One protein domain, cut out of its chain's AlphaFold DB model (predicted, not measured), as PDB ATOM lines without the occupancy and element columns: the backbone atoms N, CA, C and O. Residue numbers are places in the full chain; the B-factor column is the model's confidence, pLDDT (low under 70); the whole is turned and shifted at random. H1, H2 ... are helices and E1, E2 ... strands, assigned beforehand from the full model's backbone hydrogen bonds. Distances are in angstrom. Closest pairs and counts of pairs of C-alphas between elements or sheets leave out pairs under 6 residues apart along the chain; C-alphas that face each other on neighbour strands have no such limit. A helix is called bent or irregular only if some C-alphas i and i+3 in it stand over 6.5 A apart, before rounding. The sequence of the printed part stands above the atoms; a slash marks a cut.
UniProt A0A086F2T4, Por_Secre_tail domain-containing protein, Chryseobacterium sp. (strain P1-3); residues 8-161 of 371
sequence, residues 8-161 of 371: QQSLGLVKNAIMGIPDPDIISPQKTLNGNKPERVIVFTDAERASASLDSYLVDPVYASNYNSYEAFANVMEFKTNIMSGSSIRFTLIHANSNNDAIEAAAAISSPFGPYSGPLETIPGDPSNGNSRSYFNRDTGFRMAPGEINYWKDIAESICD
ATOM      1  N   GLN A   8     -46.332  24.998  48.019       86.69
ATOM      2  CA  GLN A   8     -46.839  23.823  47.310       86.69
ATOM      3  C   GLN A   8     -47.999  24.181  46.371       86.69
ATOM      4  O   GLN A   8     -47.997  23.749  45.216       86.69
ATOM      5  N   GLN A   9     -48.964  24.988  46.813       87.00
ATOM      6  CA  GLN A   9     -50.111  25.408  45.999       87.00
ATOM      7  C   GLN A   9     -49.710  26.441  44.951       87.00
ATOM      8  O   GLN A   9     -50.135  26.336  43.801       87.00
ATOM      9  N   SER A  10     -48.824  27.378  45.302       89.31
ATOM     10  CA  SER A  10     -48.283  28.360  44.356       89.31
ATOM     11  C   SER A  10     -47.594  27.674  43.178       89.31
ATOM     12  O   SER A  10     -47.815  28.042  42.026       89.31
ATOM     13  N   LEU A  11     -46.827  26.609  43.436       89.31
ATOM     14  CA  LEU A  11     -46.227  25.797  42.377       89.31
ATOM     15  C   LEU A  11     -47.277  25.099  41.507       89.31
ATOM     16  O   LEU A  11     -47.071  24.984  40.300       89.31
ATOM     17  N   GLY A  12     -48.411  24.683  42.073       88.25
ATOM     18  CA  GLY A  12     -49.545  24.156  41.308       88.25
ATOM     19  C   GLY A  12     -50.109  25.172  40.307       88.25
ATOM     20  O   GLY A  12     -50.314  24.835  39.140       88.25
ATOM     21  N   LEU A  13     -50.270  26.432  40.723       89.62
ATOM     22  CA  LEU A  13     -50.722  27.520  39.847       89.62
ATOM     23  C   LEU A  13     -49.679  27.860  38.770       89.62
ATOM     24  O   LEU A  13     -50.011  27.992  37.591       89.62
ATOM     25  N   VAL A  14     -48.400  27.946  39.153       87.38
ATOM     26  CA  VAL A  14     -47.286  28.188  38.218       87.38
ATOM     27  C   VAL A  14     -47.196  27.071  37.178       87.38
ATOM     28  O   VAL A  14     -47.013  27.344  35.992       87.38
ATOM     29  N   LYS A  15     -47.380  25.815  37.596       84.88
ATOM     30  CA  LYS A  15     -47.470  24.658  36.701       84.88
ATOM     31  C   LYS A  15     -48.575  24.845  35.666       84.88
ATOM     32  O   LYS A  15     -48.292  24.719  34.475       84.88
ATOM     33  N   ASN A  16     -49.797  25.153  36.101       86.81
ATOM     34  CA  ASN A  16     -50.935  25.347  35.199       86.81
ATOM     35  C   ASN A  16     -50.612  26.429  34.157       86.81
ATOM     36  O   ASN A  16     -50.723  26.185  32.953       86.81
ATOM     37  N   ALA A  17     -50.055  27.558  34.604       88.19
ATOM     38  CA  ALA A  17     -49.645  28.643  33.722       88.19
ATOM     39  C   ALA A  17     -48.591  28.215  32.679       88.19
ATOM     40  O   ALA A  17     -48.756  28.516  31.495       88.19
ATOM     41  N   ILE A  18     -47.533  27.494  33.086       82.56
ATOM     42  CA  ILE A  18     -46.474  26.977  32.190       82.56
ATOM     43  C   ILE A  18     -47.038  25.979  31.172       82.56
ATOM     44  O   ILE A  18     -46.605  25.955  30.020       82.56
ATOM     45  N   MET A  19     -48.010  25.165  31.586       80.75
ATOM     46  CA  MET A  19     -48.656  24.159  30.739       80.75
ATOM     47  C   MET A  19     -49.723  24.743  29.807       80.75
ATOM     48  O   MET A  19     -50.350  24.001  29.052       80.75
ATOM     49  N   GLY A  20     -49.946  26.060  29.844       85.69
ATOM     50  CA  GLY A  20     -50.997  26.705  29.064       85.69
ATOM     51  C   GLY A  20     -52.410  26.371  29.552       85.69
ATOM     52  O   GLY A  20     -53.371  26.577  28.814       85.69
ATOM     53  N   ILE A  21     -52.542  25.860  30.778       89.12
ATOM     54  CA  ILE A  21     -53.814  25.542  31.422       89.12
ATOM     55  C   ILE A  21     -54.229  26.776  32.238       89.12
ATOM     56  O   ILE A  21     -53.549  27.117  33.204       89.12
ATOM     57  N   PRO A  22     -55.302  27.490  31.861       91.06
ATOM     58  CA  PRO A  22     -55.737  28.662  32.607       91.06
ATOM     59  C   PRO A  22     -56.312  28.256  33.969       91.06
ATOM     60  O   PRO A  22     -57.090  27.308  34.058       91.06
ATOM     61  N   ASP A  23     -55.977  29.023  35.004       91.31
ATOM     62  CA  ASP A  23     -56.463  28.822  36.371       91.31
ATOM     63  C   ASP A  23     -57.080  30.128  36.912       91.31
ATOM     64  O   ASP A  23     -56.447  31.185  36.788       91.31
ATOM     65  N   PRO A  24     -58.317  30.114  37.449       91.06
ATOM     66  CA  PRO A  24     -58.966  31.316  37.971       91.06
ATOM     67  C   PRO A  24     -58.241  31.939  39.172       91.06
ATOM     68  O   PRO A  24     -58.349  33.156  39.345       91.06
ATOM     69  N   ASP A  25     -57.474  31.158  39.939       88.62
ATOM     70  CA  ASP A  25     -56.795  31.619  41.157       88.62
ATOM     71  C   ASP A  25     -55.492  32.386  40.858       88.62
ATOM     72  O   ASP A  25     -54.940  33.075  41.718       88.62
ATOM     73  N   ILE A  26     -55.008  32.351  39.613       86.75
ATOM     74  CA  ILE A  26     -53.907  33.213  39.165       86.75
ATOM     75  C   ILE A  26     -54.420  34.652  39.089       86.75
ATOM     76  O   ILE A  26     -55.305  34.939  38.297       86.75
ATOM     77  N   ILE A  27     -53.844  35.600  39.832       86.56
ATOM     78  CA  ILE A  27     -54.343  36.994  39.877       86.56
ATOM     79  C   ILE A  27     -54.140  37.742  38.544       86.56
ATOM     80  O   ILE A  27     -54.975  38.557  38.148       86.56
ATOM     81  N   SER A  28     -53.059  37.445  37.816       86.38
ATOM     82  CA  SER A  28     -52.723  38.084  36.532       86.38
ATOM     83  C   SER A  28     -53.873  37.992  35.511       86.38
ATOM     84  O   SER A  28     -54.515  36.945  35.426       86.38
ATOM     85  N   PRO A  29     -54.139  39.021  34.680       89.31
ATOM     86  CA  PRO A  29     -55.067  38.902  33.548       89.31
ATOM     87  C   PRO A  29     -54.641  37.821  32.546       89.31
ATOM     88  O   PRO A  29     -55.480  37.145  31.954       89.31
ATOM     89  N   GLN A  30     -53.330  37.630  32.387       90.12
ATOM     90  CA  GLN A  30     -52.750  36.540  31.617       90.12
ATOM     91  C   GLN A  30     -52.571  35.317  32.528       90.12
ATOM     92  O   GLN A  30     -51.700  35.314  33.398       90.12
ATOM     93  N   LYS A  31     -53.402  34.287  32.319       90.81
ATOM     94  CA  LYS A  31     -53.428  33.048  33.125       90.81
ATOM     95  C   LYS A  31     -52.453  31.970  32.639       90.81
ATOM     96  O   LYS A  31     -52.306  30.944  33.289       90.81
ATOM     97  N   THR A  32     -51.825  32.178  31.485       90.56
ATOM     98  CA  THR A  32     -50.972  31.195  30.805       90.56
ATOM     99  C   THR A  32     -49.682  31.835  30.301       90.56
ATOM    100  O   THR A  32     -49.645  33.027  29.990       90.56
ATOM    101  N   LEU A  33     -48.608  31.053  30.205       82.81
ATOM    102  CA  LEU A  33     -47.299  31.504  29.731       82.81
ATOM    103  C   LEU A  33     -47.020  30.988  28.314       82.81
ATOM    104  O   LEU A  33     -47.326  29.847  27.975       82.81
ATOM    105  N   ASN A  34     -46.403  31.835  27.486       70.00
ATOM    106  CA  ASN A  34     -46.088  31.518  26.094       70.00
ATOM    107  C   ASN A  34     -44.629  31.041  25.964       70.00
ATOM    108  O   ASN A  34     -43.705  31.844  25.877       70.00
ATOM    109  N   GLY A  35     -44.431  29.722  25.920       59.44
ATOM    110  CA  GLY A  35     -43.319  29.071  25.207       59.44
ATOM    111  C   GLY A  35     -41.958  28.940  25.902       59.44
ATOM    112  O   GLY A  35     -41.284  27.941  25.656       59.44
ATOM    113  N   ASN A  36     -41.553  29.856  26.784       60.38
ATOM    114  CA  ASN A  36     -40.277  29.714  27.500       60.38
ATOM    115  C   ASN A  36     -40.491  29.023  28.844       60.38
ATOM    116  O   ASN A  36     -41.159  29.549  29.735       60.38
ATOM    117  N   LYS A  37     -39.922  27.827  28.982       67.06
ATOM    118  CA  LYS A  37     -40.005  27.048  30.215       67.06
ATOM    119  C   LYS A  37     -38.869  27.470  31.150       67.06
ATOM    120  O   LYS A  37     -37.734  27.563  30.686       67.06
ATOM    121  N   PRO A  38     -39.143  27.753  32.434       69.25
ATOM    122  CA  PRO A  38     -38.088  28.119  33.366       69.25
ATOM    123  C   PRO A  38     -37.148  26.930  33.573       69.25
ATOM    124  O   PRO A  38     -37.604  25.804  33.723       69.25
ATOM    125  N   GLU A  39     -35.841  27.176  33.608       73.44
ATOM    126  CA  GLU A  39     -34.841  26.142  33.924       73.44
ATOM    127  C   GLU A  39     -34.547  26.076  35.433       73.44
ATOM    128  O   GLU A  39     -34.086  25.058  35.961       73.44
ATOM    129  N   ARG A  40     -34.826  27.175  36.143       81.00
ATOM    130  CA  ARG A  40     -34.516  27.373  37.560       81.00
ATOM    131  C   ARG A  40     -35.643  28.118  38.269       81.00
ATOM    132  O   ARG A  40     -36.214  29.054  37.718       81.00
ATOM    133  N   VAL A  41     -35.909  27.720  39.507       86.50
ATOM    134  CA  VAL A  41     -36.773  28.410  40.468       86.50
ATOM    135  C   VAL A  41     -35.932  28.699  41.706       86.50
ATOM    136  O   VAL A  41     -35.334  27.796  42.290       86.50
ATOM    137  N   ILE A  42     -35.865  29.969  42.090       90.88
ATOM    138  CA  ILE A  42     -35.153  30.419  43.283       90.88
ATOM    139  C   ILE A  42     -36.213  30.878  44.275       90.88
ATOM    140  O   ILE A  42     -37.014  31.754  43.954       90.88
ATOM    141  N   VAL A  43     -36.236  30.265  45.453       91.31
ATOM    142  CA  VAL A  43     -37.235  30.532  46.487       91.31
ATOM    143  C   VAL A  43     -36.546  31.198  47.670       91.31
ATOM    144  O   VAL A  43     -35.607  30.640  48.236       91.31
ATOM    145  N   PHE A  44     -37.035  32.380  48.033       90.81
ATOM    146  CA  PHE A  44     -36.716  33.062  49.282       90.81
ATOM    147  C   PHE A  44     -37.918  32.896  50.201       90.81
ATOM    148  O   PHE A  44     -39.017  33.299  49.830       90.81
ATOM    149  N   THR A  45     -37.738  32.258  51.351       90.25
ATOM    150  CA  THR A  45     -38.849  31.994  52.272       90.25
ATOM    151  C   THR A  45     -38.381  31.827  53.713       90.25
ATOM    152  O   THR A  45     -37.265  31.383  53.957       90.25
ATOM    153  N   ASP A  46     -39.211  32.184  54.678       90.06
ATOM    154  CA  ASP A  46     -39.063  31.868  56.104       90.06
ATOM    155  C   ASP A  46     -40.067  30.791  56.560       90.06
ATOM    156  O   ASP A  46     -40.188  30.514  57.752       90.06
ATOM    157  N   ALA A  47     -40.768  30.174  55.602       91.25
ATOM    158  CA  ALA A  47     -41.863  29.246  55.831       91.25
ATOM    159  C   ALA A  47     -41.500  28.071  56.743       91.25
ATOM    160  O   ALA A  47     -40.446  27.452  56.624       91.25
ATOM    161  N   GLU A  48     -42.444  27.689  57.595       92.25
ATOM    162  CA  GLU A  48     -42.363  26.421  58.310       92.25
ATOM    163  C   GLU A  48     -42.556  25.246  57.341       92.25
ATOM    164  O   GLU A  48     -43.026  25.405  56.208       92.25
ATOM    165  N   ARG A  49     -42.253  24.021  57.789       93.25
ATOM    166  CA  ARG A  49     -42.601  22.825  57.008       93.25
ATOM    167  C   ARG A  49     -44.098  22.811  56.698       93.25
ATOM    168  O   ARG A  49     -44.475  22.801  55.535       93.25
ATOM    169  N   ALA A  50     -44.917  22.840  57.743       89.88
ATOM    170  CA  ALA A  50     -46.366  22.976  57.686       89.88
ATOM    171  C   ALA A  50     -46.811  23.798  58.905       89.88
ATOM    172  O   ALA A  50     -46.450  23.452  60.029       89.88
ATOM    173  N   SER A  51     -47.583  24.870  58.700       76.19
ATOM    174  CA  SER A  51     -48.174  25.669  59.785       76.19
ATOM    175  C   SER A  51     -49.699  25.638  59.703       76.19
ATOM    176  O   SER A  51     -50.270  25.670  58.617       76.19
ATOM    177  N   ALA A  52     -50.365  25.557  60.856       62.09
ATOM    178  CA  ALA A  52     -51.825  25.525  60.953       62.09
ATOM    179  C   ALA A  52     -52.474  26.927  61.039       62.09
ATOM    180  O   ALA A  52     -53.703  27.016  61.094       62.09
ATOM    181  N   SER A  53     -51.683  28.009  61.078       62.25
ATOM    182  CA  SER A  53     -52.142  29.414  61.105       62.25
ATOM    183  C   SER A  53     -51.998  30.108  59.739       62.25
ATOM    184  O   SER A  53     -51.721  29.459  58.736       62.25
ATOM    185  N   LEU A  54     -52.208  31.431  59.675       56.38
ATOM    186  CA  LEU A  54     -51.995  32.288  58.491       56.38
ATOM    187  C   LEU A  54     -50.509  32.407  58.071       56.38
ATOM    188  O   LEU A  54     -50.128  33.384  57.428       56.38
ATOM    189  N   ASP A  55     -49.672  31.447  58.457       69.88
ATOM    190  CA  ASP A  55     -48.229  31.493  58.248       69.88
ATOM    191  C   ASP A  55     -47.840  30.803  56.941       69.88
ATOM    192  O   ASP A  55     -48.525  29.905  56.447       69.88
ATOM    193  N   SER A  56     -46.697  31.207  56.400       86.31
ATOM    194  CA  SER A  56     -46.080  30.596  55.229       86.31
ATOM    195  C   SER A  56     -45.712  29.129  55.488       86.31
ATOM    196  O   SER A  56     -45.176  28.793  56.549       86.31
ATOM    197  N   TYR A  57     -45.947  28.254  54.508       91.25
ATOM    198  CA  TYR A  57     -45.586  26.838  54.598       91.25
ATOM    199  C   TYR A  57     -45.029  26.269  53.288       91.25
ATOM    200  O   TYR A  57     -45.404  26.651  52.173       91.25
ATOM    201  N   LEU A  58     -44.122  25.308  53.450       93.81
ATOM    202  CA  LEU A  58     -43.477  24.573  52.364       93.81
ATOM    203  C   LEU A  58     -44.334  23.400  51.867       93.81
ATOM    204  O   LEU A  58     -44.379  23.135  50.665       93.81
ATOM    205  N   VAL A  59     -45.014  22.730  52.798       93.44
ATOM    206  CA  VAL A  59     -45.906  21.581  52.611       93.44
ATOM    207  C   VAL A  59     -47.301  21.974  53.080       93.44
ATOM    208  O   VAL A  59     -47.464  22.523  54.170       93.44
ATOM    209  N   ASP A  60     -48.309  21.684  52.260       90.56
ATOM    210  CA  ASP A  60     -49.712  21.926  52.590       90.56
ATOM    211  C   ASP A  60     -50.055  21.270  53.943       90.56
ATOM    212  O   ASP A  60     -49.774  20.079  54.129       90.56
ATOM    213  N   PRO A  61     -50.674  21.998  54.892       89.56
ATOM    214  CA  PRO A  61     -51.068  21.457  56.190       89.56
ATOM    215  C   PRO A  61     -51.935  20.193  56.118       89.56
ATOM    216  O   PRO A  61     -51.908  19.390  57.052       89.56
ATOM    217  N   VAL A  62     -52.651  19.953  55.012       90.50
ATOM    218  CA  VAL A  62     -53.372  18.687  54.779       90.50
ATOM    219  C   VAL A  62     -52.436  17.469  54.738       90.50
ATOM    220  O   VAL A  62     -52.852  16.358  55.062       90.50
ATOM    221  N   TYR A  63     -51.163  17.677  54.391       92.38
ATOM    222  CA  TYR A  63     -50.095  16.676  54.354       92.38
ATOM    223  C   TYR A  63     -49.079  16.850  55.495       92.38
ATOM    224  O   TYR A  63     -47.998  16.263  55.445       92.38
ATOM    225  N   ALA A  64     -49.402  17.608  56.551       89.50
ATOM    226  CA  ALA A  64     -48.469  17.890  57.648       89.50
ATOM    227  C   ALA A  64     -47.899  16.619  58.309       89.50
ATOM    228  O   ALA A  64     -46.727  16.588  58.679       89.50
ATOM    229  N   SER A  65     -48.687  15.546  58.418       92.00
ATOM    230  CA  SER A  65     -48.243  14.257  58.976       92.00
ATOM    231  C   SER A  65     -47.464  13.373  57.999       92.00
ATOM    232  O   SER A  65     -46.918  12.347  58.406       92.00
ATOM    233  N   ASN A  66     -47.428  13.724  56.715       93.94
ATOM    234  CA  ASN A  66     -46.895  12.873  55.656       93.94
ATOM    235  C   ASN A  66     -45.399  13.137  55.473       93.94
ATOM    236  O   ASN A  66     -44.977  13.728  54.483       93.94
ATOM    237  N   TYR A  67     -44.598  12.730  56.453       95.06
ATOM    238  CA  TYR A  67     -43.143  12.790  56.339       95.06
ATOM    239  C   TYR A  67     -42.626  11.775  55.314       95.06
ATOM    240  O   TYR A  67     -43.165  10.674  55.191       95.06
ATOM    241  N   ASN A  68     -41.571  12.145  54.590       95.06
ATOM    242  CA  ASN A  68     -40.873  11.309  53.612       95.06
ATOM    243  C   ASN A  68     -41.804  10.774  52.512       95.06
ATOM    244  O   ASN A  68     -41.635   9.655  52.025       95.06
ATOM    245  N   SER A  69     -42.812  11.560  52.136       94.94
ATOM    246  CA  SER A  69     -43.885  11.146  51.231       94.94
ATOM    247  C   SER A  69     -43.827  11.916  49.914       94.94
ATOM    248  O   SER A  69     -43.423  13.076  49.863       94.94
ATOM    249  N   TYR A  70     -44.234  11.265  48.824       93.44
ATOM    250  CA  TYR A  70     -44.318  11.921  47.519       93.44
ATOM    251  C   TYR A  70     -45.429  12.981  47.508       93.44
ATOM    252  O   TYR A  70     -45.259  14.059  46.948       93.44
ATOM    253  N   GLU A  71     -46.558  12.692  48.154       92.56
ATOM    254  CA  GLU A  71     -47.761  13.528  48.197       92.56
ATOM    255  C   GLU A  71     -47.493  14.891  48.845       92.56
ATOM    256  O   GLU A  71     -47.919  15.918  48.313       92.56
ATOM    257  N   ALA A  72     -46.710  14.912  49.930       93.44
ATOM    258  CA  ALA A  72     -46.289  16.141  50.605       93.44
ATOM    259  C   ALA A  72     -45.492  17.090  49.687       93.44
ATOM    260  O   ALA A  72     -45.511  18.300  49.883       93.44
ATOM    261  N   PHE A  73     -44.852  16.565  48.638       94.12
ATOM    262  CA  PHE A  73     -44.031  17.341  47.706       94.12
ATOM    263  C   PHE A  73     -44.483  17.196  46.252       94.12
ATOM    264  O   PHE A  73     -43.712  17.506  45.346       94.12
ATOM    265  N   ALA A  74     -45.719  16.752  45.996       90.88
ATOM    266  CA  ALA A  74     -46.139  16.296  44.670       90.88
ATOM    267  C   ALA A  74     -45.875  17.334  43.566       90.88
ATOM    268  O   ALA A  74     -45.253  17.010  42.558       90.88
ATOM    269  N   ASN A  75     -46.247  18.603  43.784       90.19
ATOM    270  CA  ASN A  75     -45.983  19.662  42.805       90.19
ATOM    271  C   ASN A  75     -44.473  19.857  42.582       90.19
ATOM    272  O   ASN A  75     -44.028  19.857  41.439       90.19
ATOM    273  N   VAL A  76     -43.662  19.940  43.643       91.44
ATOM    274  CA  VAL A  76     -42.190  20.047  43.536       91.44
ATOM    275  C   VAL A  76     -41.607  18.865  42.756       91.44
ATOM    276  O   VAL A  76     -40.749  19.038  41.887       91.44
ATOM    277  N   MET A  77     -42.094  17.662  43.040       89.75
ATOM    278  CA  MET A  77     -41.658  16.431  42.401       89.75
ATOM    279  C   MET A  77     -41.993  16.392  40.913       89.75
ATOM    280  O   MET A  77     -41.143  15.995  40.114       89.75
ATOM    281  N   GLU A  78     -43.165  16.871  40.506       86.94
ATOM    282  CA  GLU A  78     -43.513  16.977  39.089       86.94
ATOM    283  C   GLU A  78     -42.578  17.946  38.332       86.94
ATOM    284  O   GLU A  78     -42.204  17.679  37.186       86.94
ATOM    285  N   PHE A  79     -42.138  19.036  38.978       85.25
ATOM    286  CA  PHE A  79     -41.139  19.959  38.421       85.25
ATOM    287  C   PHE A  79     -39.744  19.315  38.304       85.25
ATOM    288  O   PHE A  79     -39.053  19.486  37.294       85.25
ATOM    289  N   LYS A  80     -39.319  18.551  39.318       84.00
ATOM    290  CA  LYS A  80     -37.995  17.905  39.353       84.00
ATOM    291  C   LYS A  80     -37.864  16.713  38.404       84.00
ATOM    292  O   LYS A  80     -36.791  16.496  37.846       84.00
ATOM    293  N   THR A  81     -38.925  15.933  38.215       80.38
ATOM    294  CA  THR A  81     -38.873  14.622  37.537       80.38
ATOM    295  C   THR A  81     -39.093  14.673  36.024       80.38
ATOM    296  O   THR A  81     -39.190  13.625  35.393       80.38
ATOM    297  N   ASN A  82     -39.096  15.864  35.408       65.31
ATOM    298  CA  ASN A  82     -39.159  16.029  33.944       65.31
ATOM    299  C   ASN A  82     -40.507  15.603  33.314       65.31
ATOM    300  O   ASN A  82     -40.631  15.516  32.096       65.31
ATOM    301  N   ILE A  83     -41.553  15.367  34.114       57.19
ATOM    302  CA  ILE A  83     -42.828  14.848  33.588       57.19
ATOM    303  C   ILE A  83     -43.613  15.928  32.818       57.19
ATOM    304  O   ILE A  83     -44.375  15.602  31.912       57.19
ATOM    305  N   MET A  84     -43.405  17.217  33.113       55.97
ATOM    306  CA  MET A  84     -44.296  18.285  32.621       55.97
ATOM    307  C   MET A  84     -43.601  19.361  31.780       55.97
ATOM    308  O   MET A  84     -44.136  19.844  30.784       55.97
ATOM    309  N   SER A  85     -42.368  19.726  32.123       52.59
ATOM    310  CA  SER A  85     -41.628  20.805  31.462       52.59
ATOM    311  C   SER A  85     -40.747  20.329  30.302       52.59
ATOM    312  O   SER A  85     -40.184  21.154  29.596       52.59
ATOM    313  N   GLY A  86     -40.627  19.032  30.010       55.25
ATOM    314  CA  GLY A  86     -39.688  18.544  28.980       55.25
ATOM    315  C   GLY A  86     -38.208  18.824  29.295       55.25
ATOM    316  O   GLY A  86     -37.343  18.615  28.450       55.25
ATOM    317  N   SER A  87     -37.917  19.322  30.499       61.81
ATOM    318  CA  SER A  87     -36.605  19.424  31.138       61.81
ATOM    319  C   SER A  87     -36.826  19.526  32.648       61.81
ATOM    320  O   SER A  87     -37.766  20.189  33.082       61.81
ATOM    321  N   SER A  88     -35.997  18.878  33.466       73.69
ATOM    322  CA  SER A  88     -36.078  18.987  34.931       73.69
ATOM    323  C   SER A  88     -35.809  20.422  35.393       73.69
ATOM    324  O   SER A  88     -34.783  20.994  35.021       73.69
ATOM    325  N   ILE A  89     -36.686  20.969  36.234       80.81
ATOM    326  CA  ILE A  89     -36.538  22.311  36.808       80.81
ATOM    327  C   ILE A  89     -35.770  22.214  38.118       80.81
ATOM    328  O   ILE A  89     -36.016  21.326  38.938       80.81
ATOM    329  N   ARG A  90     -34.820  23.131  38.312       84.19
ATOM    330  CA  ARG A  90     -33.979  23.153  39.510       84.19
ATOM    331  C   ARG A  90     -34.481  24.144  40.536       84.19
ATOM    332  O   ARG A  90     -34.686  25.306  40.208       84.19
ATOM    333  N   PHE A  91     -34.572  23.699  41.778       90.81
ATOM    334  CA  PHE A  91     -34.916  24.543  42.912       90.81
ATOM    335  C   PHE A  91     -33.666  24.941  43.688       90.81
ATOM    336  O   PHE A  91     -32.863  24.088  44.060       90.81
ATOM    337  N   THR A  92     -33.527  26.234  43.961       92.88
ATOM    338  CA  THR A  92     -32.589  26.757  44.961       92.88
ATOM    339  C   THR A  92     -33.396  27.386  46.082       92.88
ATOM    340  O   THR A  92     -34.266  28.210  45.802       92.88
ATOM    341  N   LEU A  93     -33.133  26.998  47.327       94.12
ATOM    342  CA  LEU A  93     -33.831  27.547  48.486       94.12
ATOM    343  C   LEU A  93     -32.882  28.391  49.327       94.12
ATOM    344  O   LEU A  93     -31.892  27.881  49.846       94.12
ATOM    345  N   ILE A  94     -33.222  29.670  49.478       93.62
ATOM    346  CA  ILE A  94     -32.668  30.563  50.488       93.62
ATOM    347  C   ILE A  94     -33.735  30.654  51.576       93.62
ATOM    348  O   ILE A  94     -34.773  31.291  51.400       93.62
ATOM    349  N   HIS A  95     -33.499  29.952  52.673       93.88
ATOM    350  CA  HIS A  95     -34.498  29.713  53.705       93.88
ATOM    351  C   HIS A  95     -34.074  30.405  54.991       93.88
ATOM    352  O   HIS A  95     -32.909  30.305  55.351       93.88
ATOM    353  N   ALA A  96     -34.972  31.105  55.671       92.56
ATOM    354  CA  ALA A  96     -34.665  31.780  56.924       92.56
ATOM    355  C   ALA A  96     -35.460  31.181  58.084       92.56
ATOM    356  O   ALA A  96     -36.427  31.777  58.546       92.56
ATOM    357  N   ASN A  97     -35.058  29.995  58.547       91.31
ATOM    358  CA  ASN A  97     -35.770  29.302  59.616       91.31
ATOM    359  C   ASN A  97     -34.804  28.506  60.520       91.31
ATOM    360  O   ASN A  97     -33.707  28.118  60.113       91.31
ATOM    361  N   SER A  98     -35.203  28.292  61.773       92.56
ATOM    362  CA  SER A  98     -34.444  27.539  62.784       92.56
ATOM    363  C   SER A  98     -35.102  26.214  63.186       92.56
ATOM    364  O   SER A  98     -34.488  25.414  63.888       92.56
ATOM    365  N   ASN A  99     -36.332  25.961  62.736       92.44
ATOM    366  CA  ASN A  99     -37.046  24.712  62.926       92.44
ATOM    367  C   ASN A  99     -36.434  23.612  62.046       92.44
ATOM    368  O   ASN A  99     -36.334  23.757  60.826       92.44
ATOM    369  N   ASN A 100     -36.054  22.492  62.664       94.81
ATOM    370  CA  ASN A 100     -35.446  21.360  61.968       94.81
ATOM    371  C   ASN A 100     -36.365  20.758  60.900       94.81
ATOM    372  O   ASN A 100     -35.892  20.472  59.806       94.81
ATOM    373  N   ASP A 101     -37.666  20.631  61.166       94.94
ATOM    374  CA  ASP A 101     -38.615  20.069  60.200       94.94
ATOM    375  C   ASP A 101     -38.711  20.973  58.963       94.94
ATOM    376  O   ASP A 101     -38.738  20.499  57.825       94.94
ATOM    377  N   ALA A 102     -38.709  22.294  59.173       94.44
ATOM    378  CA  ALA A 102     -38.704  23.276  58.092       94.44
ATOM    379  C   ALA A 102     -37.397  23.209  57.286       94.44
ATOM    380  O   ALA A 102     -37.421  23.229  56.055       94.44
ATOM    381  N   ILE A 103     -36.253  23.107  57.969       95.94
ATOM    382  CA  ILE A 103     -34.931  22.960  57.346       95.94
ATOM    383  C   ILE A 103     -34.877  21.693  56.485       95.94
ATOM    384  O   ILE A 103     -34.459  21.756  55.328       95.94
ATOM    385  N   GLU A 104     -35.334  20.558  57.015       97.44
ATOM    386  CA  GLU A 104     -35.309  19.276  56.317       97.44
ATOM    387  C   GLU A 104     -36.236  19.257  55.096       97.44
ATOM    388  O   GLU A 104     -35.837  18.764  54.034       97.44
ATOM    389  N   ALA A 105     -37.432  19.842  55.209       96.94
ATOM    390  CA  ALA A 105     -38.366  19.984  54.094       96.94
ATOM    391  C   ALA A 105     -37.828  20.937  53.014       96.94
ATOM    392  O   ALA A 105     -37.875  20.627  51.822       96.94
ATOM    393  N   ALA A 106     -37.250  22.075  53.403       96.62
ATOM    394  CA  ALA A 106     -36.632  23.006  52.465       96.62
ATOM    395  C   ALA A 106     -35.435  22.368  51.733       96.62
ATOM    396  O   ALA A 106     -35.307  22.456  50.505       96.62
ATOM    397  N   ALA A 107     -34.578  21.651  52.460       97.06
ATOM    398  CA  ALA A 107     -33.486  20.898  51.859       97.06
ATOM    399  C   ALA A 107     -34.006  19.852  50.856       97.06
ATOM    400  O   ALA A 107     -33.448  19.724  49.761       97.06
ATOM    401  N   ALA A 108     -35.112  19.170  51.169       96.25
ATOM    402  CA  ALA A 108     -35.760  18.216  50.272       96.25
ATOM    403  C   ALA A 108     -36.325  18.871  48.999       96.25
ATOM    404  O   ALA A 108     -36.199  18.313  47.905       96.25
ATOM    405  N   ILE A 109     -36.880  20.083  49.096       96.00
ATOM    406  CA  ILE A 109     -37.379  20.841  47.937       96.00
ATOM    407  C   ILE A 109     -36.238  21.263  47.017       96.00
ATOM    408  O   ILE A 109     -36.389  21.231  45.799       96.00
ATOM    409  N   SER A 110     -35.078  21.623  47.558       94.44
ATOM    410  CA  SER A 110     -33.952  22.072  46.736       94.44
ATOM    411  C   SER A 110     -33.358  20.954  45.859       94.44
ATOM    412  O   SER A 110     -33.441  19.757  46.162       94.44
ATOM    413  N   SER A 111     -32.789  21.343  44.721       90.56
ATOM    414  CA  SER A 111     -32.125  20.463  43.752       90.56
ATOM    415  C   SER A 111     -30.626  20.315  44.057       90.56
ATOM    416  O   SER A 111     -30.121  21.006  44.938       90.56
ATOM    417  N   PRO A 112     -29.884  19.436  43.353       84.69
ATOM    418  CA  PRO A 112     -28.448  19.264  43.566       84.69
ATOM    419  C   PRO A 112     -27.602  20.502  43.216       84.69
ATOM    420  O   PRO A 112     -28.147  21.533  42.820       84.69
ATOM    421  N   PHE A 113     -26.272  20.360  43.290       75.19
ATOM    422  CA  PHE A 113     -25.260  21.369  42.909       75.19
ATOM    423  C   PHE A 113     -25.105  22.553  43.873       75.19
ATOM    424  O   PHE A 113     -24.584  23.603  43.501       75.19
ATOM    425  N   GLY A 114     -25.503  22.360  45.129       80.06
ATOM    426  CA  GLY A 114     -25.181  23.286  46.209       80.06
ATOM    427  C   GLY A 114     -24.371  22.630  47.323       80.06
ATOM    428  O   GLY A 114     -24.150  21.415  47.306       80.06
ATOM    429  N   PRO A 115     -23.916  23.428  48.299       84.69
ATOM    430  CA  PRO A 115     -22.974  22.975  49.316       84.69
ATOM    431  C   PRO A 115     -23.625  22.174  50.453       84.69
ATOM    432  O   PRO A 115     -22.913  21.553  51.243       84.69
ATOM    433  N   TYR A 116     -24.955  22.181  50.579       91.81
ATOM    434  CA  TYR A 116     -25.618  21.597  51.740       91.81
ATOM    435  C   TYR A 116     -25.597  20.068  51.707       91.81
ATOM    436  O   TYR A 116     -26.094  19.444  50.775       91.81
ATOM    437  N   SER A 117     -25.065  19.463  52.763       93.56
ATOM    438  CA  SER A 117     -24.979  18.005  52.953       93.56
ATOM    439  C   SER A 117     -25.593  17.552  54.283       93.56
ATOM    440  O   SER A 117     -25.340  16.438  54.740       93.56
ATOM    441  N   GLY A 118     -26.375  18.428  54.921       95.25
ATOM    442  CA  GLY A 118     -27.050  18.144  56.183       95.25
ATOM    443  C   GLY A 118     -28.306  17.273  56.026       95.25
ATOM    444  O   GLY A 118     -28.615  16.814  54.921       95.25
ATOM    445  N   PRO A 119     -29.043  17.059  57.130       95.69
ATOM    446  CA  PRO A 119     -30.300  16.314  57.135       95.69
ATOM    447  C   PRO A 119     -31.329  16.886  56.155       95.69
ATOM    448  O   PRO A 119     -31.386  18.097  55.929       95.69
ATOM    449  N   LEU A 120     -32.134  16.009  55.563       96.19
ATOM    450  CA  LEU A 120     -33.238  16.378  54.683       96.19
ATOM    451  C   LEU A 120     -34.328  15.312  54.717       96.19
ATOM    452  O   LEU A 120     -34.051  14.122  54.904       96.19
ATOM    453  N   GLU A 121     -35.554  15.730  54.425       95.81
ATOM    454  CA  GLU A 121     -36.682  14.819  54.287       95.81
ATOM    455  C   GLU A 121     -36.528  14.003  52.994       95.81
ATOM    456  O   GLU A 121     -36.717  14.495  51.885       95.81
ATOM    457  N   THR A 122     -36.093  12.747  53.108       94.00
ATOM    458  CA  THR A 122     -35.838  11.906  51.928       94.00
ATOM    459  C   THR A 122     -37.157  11.508  51.271       94.00
ATOM    460  O   THR A 122     -37.944  10.785  51.881       94.00
ATOM    461  N   ILE A 123     -37.376  11.947  50.029       93.88
ATOM    462  CA  ILE A 123     -38.614  11.708  49.273       93.88
ATOM    463  C   ILE A 123     -38.404  10.548  48.284       93.88
ATOM    464  O   ILE A 123     -37.449  10.579  47.494       93.88
ATOM    465  N   PRO A 124     -39.280   9.528  48.269       92.50
ATOM    466  CA  PRO A 124     -39.258   8.475  47.261       92.50
ATOM    467  C   PRO A 124     -39.334   9.041  45.838       92.50
ATOM    468  O   PRO A 124     -40.219   9.826  45.508       92.50
ATOM    469  N   GLY A 125     -38.400   8.627  44.979       85.50
ATOM    470  CA  GLY A 125     -38.355   9.066  43.582       85.50
ATOM    471  C   GLY A 125     -37.751  10.455  43.343       85.50
ATOM    472  O   GLY A 125     -37.727  10.878  42.189       85.50
ATOM    473  N   ASP A 126     -37.235  11.159  44.366       88.56
ATOM    474  CA  ASP A 126     -36.469  12.398  44.144       88.56
ATOM    475  C   ASP A 126     -35.157  12.087  43.401       88.56
ATOM    476  O   ASP A 126     -34.283  11.419  43.968       88.56
ATOM    477  N   PRO A 127     -34.970  12.584  42.158       83.69
ATOM    478  CA  PRO A 127     -33.739  12.366  41.390       83.69
ATOM    479  C   PRO A 127     -32.503  12.992  42.052       83.69
ATOM    480  O   PRO A 127     -31.374  12.725  41.656       83.69
ATOM    481  N   SER A 128     -32.713  13.839  43.055       85.06
ATOM    482  CA  SER A 128     -31.676  14.562  43.780       85.06
ATOM    483  C   SER A 128     -31.134  13.782  44.988       85.06
ATOM    484  O   SER A 128     -30.145  14.206  45.587       85.06
ATOM    485  N   ASN A 129     -31.762  12.664  45.372       84.56
ATOM    486  CA  ASN A 129     -31.333  11.859  46.520       84.56
ATOM    487  C   ASN A 129     -29.872  11.405  46.383       84.56
ATOM    488  O   ASN A 129     -29.412  11.058  45.297       84.56
ATOM    489  N   GLY A 130     -29.136  11.419  47.498       82.06
ATOM    490  CA  GLY A 130     -27.708  11.082  47.532       82.06
ATOM    491  C   GLY A 130     -26.761  12.195  47.066       82.06
ATOM    492  O   GLY A 130     -25.554  11.981  47.060       82.06
ATOM    493  N   ASN A 131     -27.276  13.377  46.710       84.38
ATOM    494  CA  ASN A 131     -26.467  14.525  46.304       84.38
ATOM    495  C   ASN A 131     -26.586  15.680  47.303       84.38
ATOM    496  O   ASN A 131     -27.641  15.879  47.914       84.38
ATOM    497  N   SER A 132     -25.524  16.485  47.401       88.12
ATOM    498  CA  SER A 132     -25.563  17.773  48.097       88.12
ATOM    499  C   SER A 132     -26.542  18.733  47.423       88.12
ATOM    500  O   SER A 132     -26.734  18.697  46.206       88.12
ATOM    501  N   ARG A 133     -27.159  19.597  48.224       90.69
ATOM    502  CA  ARG A 133     -28.346  20.380  47.895       90.69
ATOM    503  C   ARG A 133     -28.044  21.871  47.739       90.69
ATOM    504  O   ARG A 133     -27.257  22.441  48.494       90.69
ATOM    505  N   SER A 134     -28.732  22.512  46.796       92.06
ATOM    506  CA  SER A 134     -28.827  23.968  46.587       92.06
ATOM    507  C   SER A 134     -29.732  24.615  47.635       92.06
ATOM    508  O   SER A 134     -30.702  25.307  47.320       92.06
ATOM    509  N   TYR A 135     -29.426  24.332  48.898       94.81
ATOM    510  CA  TYR A 135     -30.131  24.817  50.068       94.81
ATOM    511  C   TYR A 135     -29.199  25.687  50.910       94.81
ATOM    512  O   TYR A 135     -28.071  25.299  51.212       94.81
ATOM    513  N   PHE A 136     -29.684  26.864  51.286       93.19
ATOM    514  CA  PHE A 136     -28.932  27.882  52.001       93.19
ATOM    515  C   PHE A 136     -29.778  28.390  53.166       93.19
ATOM    516  O   PHE A 136     -30.655  29.237  52.976       93.19
ATOM    517  N   ASN A 137     -29.538  27.859  54.367       92.31
ATOM    518  CA  ASN A 137     -30.242  28.319  55.560       92.31
ATOM    519  C   ASN A 137     -29.641  29.620  56.109       92.31
ATOM    520  O   ASN A 137     -28.423  29.769  56.186       92.31
ATOM    521  N   ARG A 138     -30.508  30.534  56.537       89.38
ATOM    522  CA  ARG A 138     -30.207  31.840  57.121       89.38
ATOM    523  C   ARG A 138     -31.039  32.034  58.382       89.38
ATOM    524  O   ARG A 138     -32.021  32.768  58.393       89.38
ATOM    525  N   ASP A 139     -30.591  31.432  59.471       82.19
ATOM    526  CA  ASP A 139     -31.174  31.575  60.814       82.19
ATOM    527  C   ASP A 139     -31.297  33.035  61.310       82.19
ATOM    528  O   ASP A 139     -32.026  33.320  62.256       82.19
ATOM    529  N   THR A 140     -30.618  33.982  60.655       80.25
ATOM    530  CA  THR A 140     -30.649  35.417  60.968       80.25
ATOM    531  C   THR A 140     -31.478  36.284  60.006       80.25
ATOM    532  O   THR A 140     -31.438  37.518  60.111       80.25
ATOM    533  N   GLY A 141     -32.236  35.678  59.085       83.00
ATOM    534  CA  GLY A 141     -33.107  36.384  58.136       83.00
ATOM    535  C   GLY A 141     -32.425  36.841  56.837       83.00
ATOM    536  O   GLY A 141     -31.236  36.613  56.599       83.00
ATOM    537  N   PHE A 142     -33.180  37.540  55.981       83.06
ATOM    538  CA  PHE A 142     -32.779  37.952  54.619       83.06
ATOM    539  C   PHE A 142     -31.954  39.242  54.521       83.06
ATOM    540  O   PHE A 142     -31.921  39.893  53.477       83.06
ATOM    541  N   ARG A 143     -31.286  39.654  55.597       81.06
ATOM    542  CA  ARG A 143     -30.465  40.870  55.551       81.06
ATOM    543  C   ARG A 143     -29.198  40.662  54.715       81.06
ATOM    544  O   ARG A 143     -28.611  39.587  54.736       81.06
ATOM    545  N   MET A 144     -28.750  41.720  54.044       75.94
ATOM    546  CA  MET A 144     -27.405  41.797  53.475       75.94
ATOM    547  C   MET A 144     -26.536  42.652  54.397       75.94
ATOM    548  O   MET A 144     -26.717  43.867  54.460       75.94
ATOM    549  N   ALA A 145     -25.620  42.034  55.144       75.69
ATOM    550  CA  ALA A 145     -24.633  42.765  55.939       75.69
ATOM    551  C   ALA A 145     -23.289  42.898  55.191       75.69
ATOM    552  O   ALA A 145     -22.936  42.006  54.422       75.69
ATOM    553  N   PRO A 146     -22.478  43.947  55.454       72.56
ATOM    554  CA  PRO A 146     -21.167  44.119  54.813       72.56
ATOM    555  C   PRO A 146     -20.229  42.905  54.945       72.56
ATOM    556  O   PRO A 146     -19.465  42.609  54.032       72.56
ATOM    557  N   GLY A 147     -20.315  42.162  56.055       76.44
ATOM    558  CA  GLY A 147     -19.540  40.933  56.270       76.44
ATOM    559  C   GLY A 147     -20.031  39.708  55.485       76.44
ATOM    560  O   GLY A 147     -19.339  38.698  55.450       76.44
ATOM    561  N   GLU A 148     -21.201  39.781  54.847       76.12
ATOM    562  CA  GLU A 148     -21.831  38.675  54.110       76.12
ATOM    563  C   GLU A 148     -21.689  38.823  52.591       76.12
ATOM    564  O   GLU A 148     -22.321  38.094  51.830       76.12
ATOM    565  N   ILE A 149     -20.872  39.766  52.122       70.69
ATOM    566  CA  ILE A 149     -20.784  40.061  50.691       70.69
ATOM    567  C   ILE A 149     -20.315  38.857  49.866       70.69
ATOM    568  O   ILE A 149     -20.867  38.578  48.804       70.69
ATOM    569  N   ASN A 150     -19.365  38.088  50.407       72.62
ATOM    570  CA  ASN A 150     -18.916  36.845  49.791       72.62
ATOM    571  C   ASN A 150     -20.008  35.773  49.849       72.62
ATOM    572  O   ASN A 150     -20.233  35.104  48.857       72.62
ATOM    573  N   TYR A 151     -20.766  35.678  50.944       78.50
ATOM    574  CA  TYR A 151     -21.856  34.704  51.066       78.50
ATOM    575  C   TYR A 151     -22.911  34.872  49.961       78.50
ATOM    576  O   TYR A 151     -23.285  33.908  49.299       78.50
ATOM    577  N   TRP A 152     -23.367  36.104  49.718       79.12
ATOM    578  CA  TRP A 152     -24.350  36.382  48.665       79.12
ATOM    579  C   TRP A 152     -23.785  36.162  47.263       79.12
ATOM    580  O   TRP A 152     -24.478  35.626  46.395       79.12
ATOM    581  N   LYS A 153     -22.517  36.526  47.054       73.88
ATOM    582  CA  LYS A 153     -21.785  36.226  45.823       73.88
ATOM    583  C   LYS A 153     -21.704  34.713  45.579       73.88
ATOM    584  O   LYS A 153     -21.982  34.280  44.464       73.88
ATOM    585  N   ASP A 154     -21.363  33.928  46.594       74.50
ATOM    586  CA  ASP A 154     -21.163  32.481  46.491       74.50
ATOM    587  C   ASP A 154     -22.496  31.750  46.245       74.50
ATOM    588  O   ASP A 154     -22.561  30.832  45.427       74.50
ATOM    589  N   ILE A 155     -23.592  32.203  46.874       82.50
ATOM    590  CA  ILE A 155     -24.950  31.740  46.538       82.50
ATOM    591  C   ILE A 155     -25.258  32.023  45.073       82.50
ATOM    592  O   ILE A 155     -25.688  31.123  44.354       82.50
ATOM    593  N   ALA A 156     -25.056  33.264  44.621       79.44
ATOM    594  CA  ALA A 156     -25.333  33.638  43.239       79.44
ATOM    595  C   ALA A 156     -24.494  32.812  42.255       79.44
ATOM    596  O   ALA A 156     -24.991  32.429  41.201       79.44
ATOM    597  N   GLU A 157     -23.251  32.486  42.605       70.69
ATOM    598  CA  GLU A 157     -22.382  31.621  41.813       70.69
ATOM    599  C   GLU A 157     -22.893  30.177  41.746       70.69
ATOM    600  O   GLU A 157     -23.013  29.636  40.650       70.69
ATOM    601  N   SER A 158     -23.294  29.581  42.874       74.12
ATOM    602  CA  SER A 158     -23.904  28.240  42.901       74.12
ATOM    603  C   SER A 158     -25.225  28.196  42.124       74.12
ATOM    604  O   SER A 158     -25.466  27.273  41.343       74.12
ATOM    605  N   ILE A 159     -26.059  29.232  42.261       77.75
ATOM    606  CA  ILE A 159     -27.295  29.380  41.488       77.75
ATOM    607  C   ILE A 159     -26.990  29.487  40.003       77.75
ATOM    608  O   ILE A 159     -27.732  28.919  39.212       77.75
ATOM    609  N   CYS A 160     -25.950  30.218  39.612       71.56
ATOM    610  CA  CYS A 160     -25.610  30.468  38.215       71.56
ATOM    611  C   CYS A 160     -24.721  29.384  37.593       71.56
ATOM    612  O   CYS A 160     -24.513  29.438  36.381       71.56
ATOM    613  N   ASP A 161     -24.255  28.389  38.361       67.88
ATOM    614  CA  ASP A 161     -23.356  27.338  37.872       67.88
ATOM    615  C   ASP A 161     -23.919  26.679  36.602       67.88
ATOM    616  O   ASP A 161     -25.090  26.297  36.521       67.88
TER     617      ASP A 161
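AT A GLANCE: This is residues 8 to 161 of the 371 residues of the protein "Por_Secre_tail domain-containing protein" of Chryseobacterium sp. (strain P1-3) (UniProt A0A086F2T4). A small parallel sheet, E1, E2 and E4, sits near the middle with H3 along one face, while H1 and H2 are side by side toward one end of the longest axis and H4 toward the other. H2 and H4 only graze the sheet, residues 145 to 150 stick out freely, and long loops fill much of the rest. The printed part has 154 residues, with four named helices and four named strands in the order H1 E1 H2 E2 H3 E3 E4 H4; the sheet's order is E1 E2 E4. The class is mixed, helices and strands, with under half of the residues in named elements. The whole is compact, with a radius of gyration of the C-alphas of 15.6 A and spans of 44 by 34 by 32 A.

HOW THE PARTS SIT: Begin with H1, residues 8 to 18, which touches H2, residues 71 to 80, closest at the C-alphas of Gly 12 and Asn 75, 5.9 A; they run the same way at a shallow tilt of 34 degrees, only just short of steep. Look next at E1, residues 40 to 45, parallel to E2, residues 90 to 95, where N 43 and O 92 are within hydrogen-bond range at 2.9 A. E1, H2 and E2 form a strand-helix-strand unit, two parallel neighbour strands with a helix between, and its crossover is right-handed. H3, residues 100 to 109, is on the sheet over E2 and E4, residues 135 to 137, at a height over the sheet of 9.2 A, and runs along the strands at 7 degrees to E2 on the local plane; H3 and the sheet make two layers, a helix on one face of a sheet. E2 and E4 are parallel, with N 136 and O 93 within hydrogen-bond range at 2.8 A. E3, residues 112 to 116, pairs with no named strand; its closest C-alpha to E4 is that of Tyr 116, 5.8 A from that of Tyr 135. H4, residues 146 to 160, only grazes the sheet with its residues 151 to 160, and is apart from H3. Every O i to N i+4 pair is within hydrogen-bond range in H1 and H3, against 4 of 6 in H2 and 9 of 11 in H4.

IN THESE COORDINATES: Find C-alpha 8 at (-46.839, 23.823, 47.310); from there H1 runs 15.4 A to C-alpha 18. E1 spans 16.0 A, H2 13.9 A, E2 15.6 A, H3 14.2 A, E3 9.0 A and E4 6.5 A. H4 runs 21.9 A to C-alpha 160 at (-25.610, 30.468, 38.215). H2 and H4 are irregular: C-alphas 72 and 75 are 8.6 A apart, and C-alphas 147 and 150 are 7.7 A apart.

THE WHOLE: The two C-alphas farthest apart are those of Ile 21 and Gly 147, at 45.0 A. The printed part has no cut. The links H1 to E1, E1 to H2 and E3 to E4 are long. Look for pLDDT under 70 at residues 35 to 38, 52 to 55, 82 to 87 and 161; the mean of the printed part is 85.0.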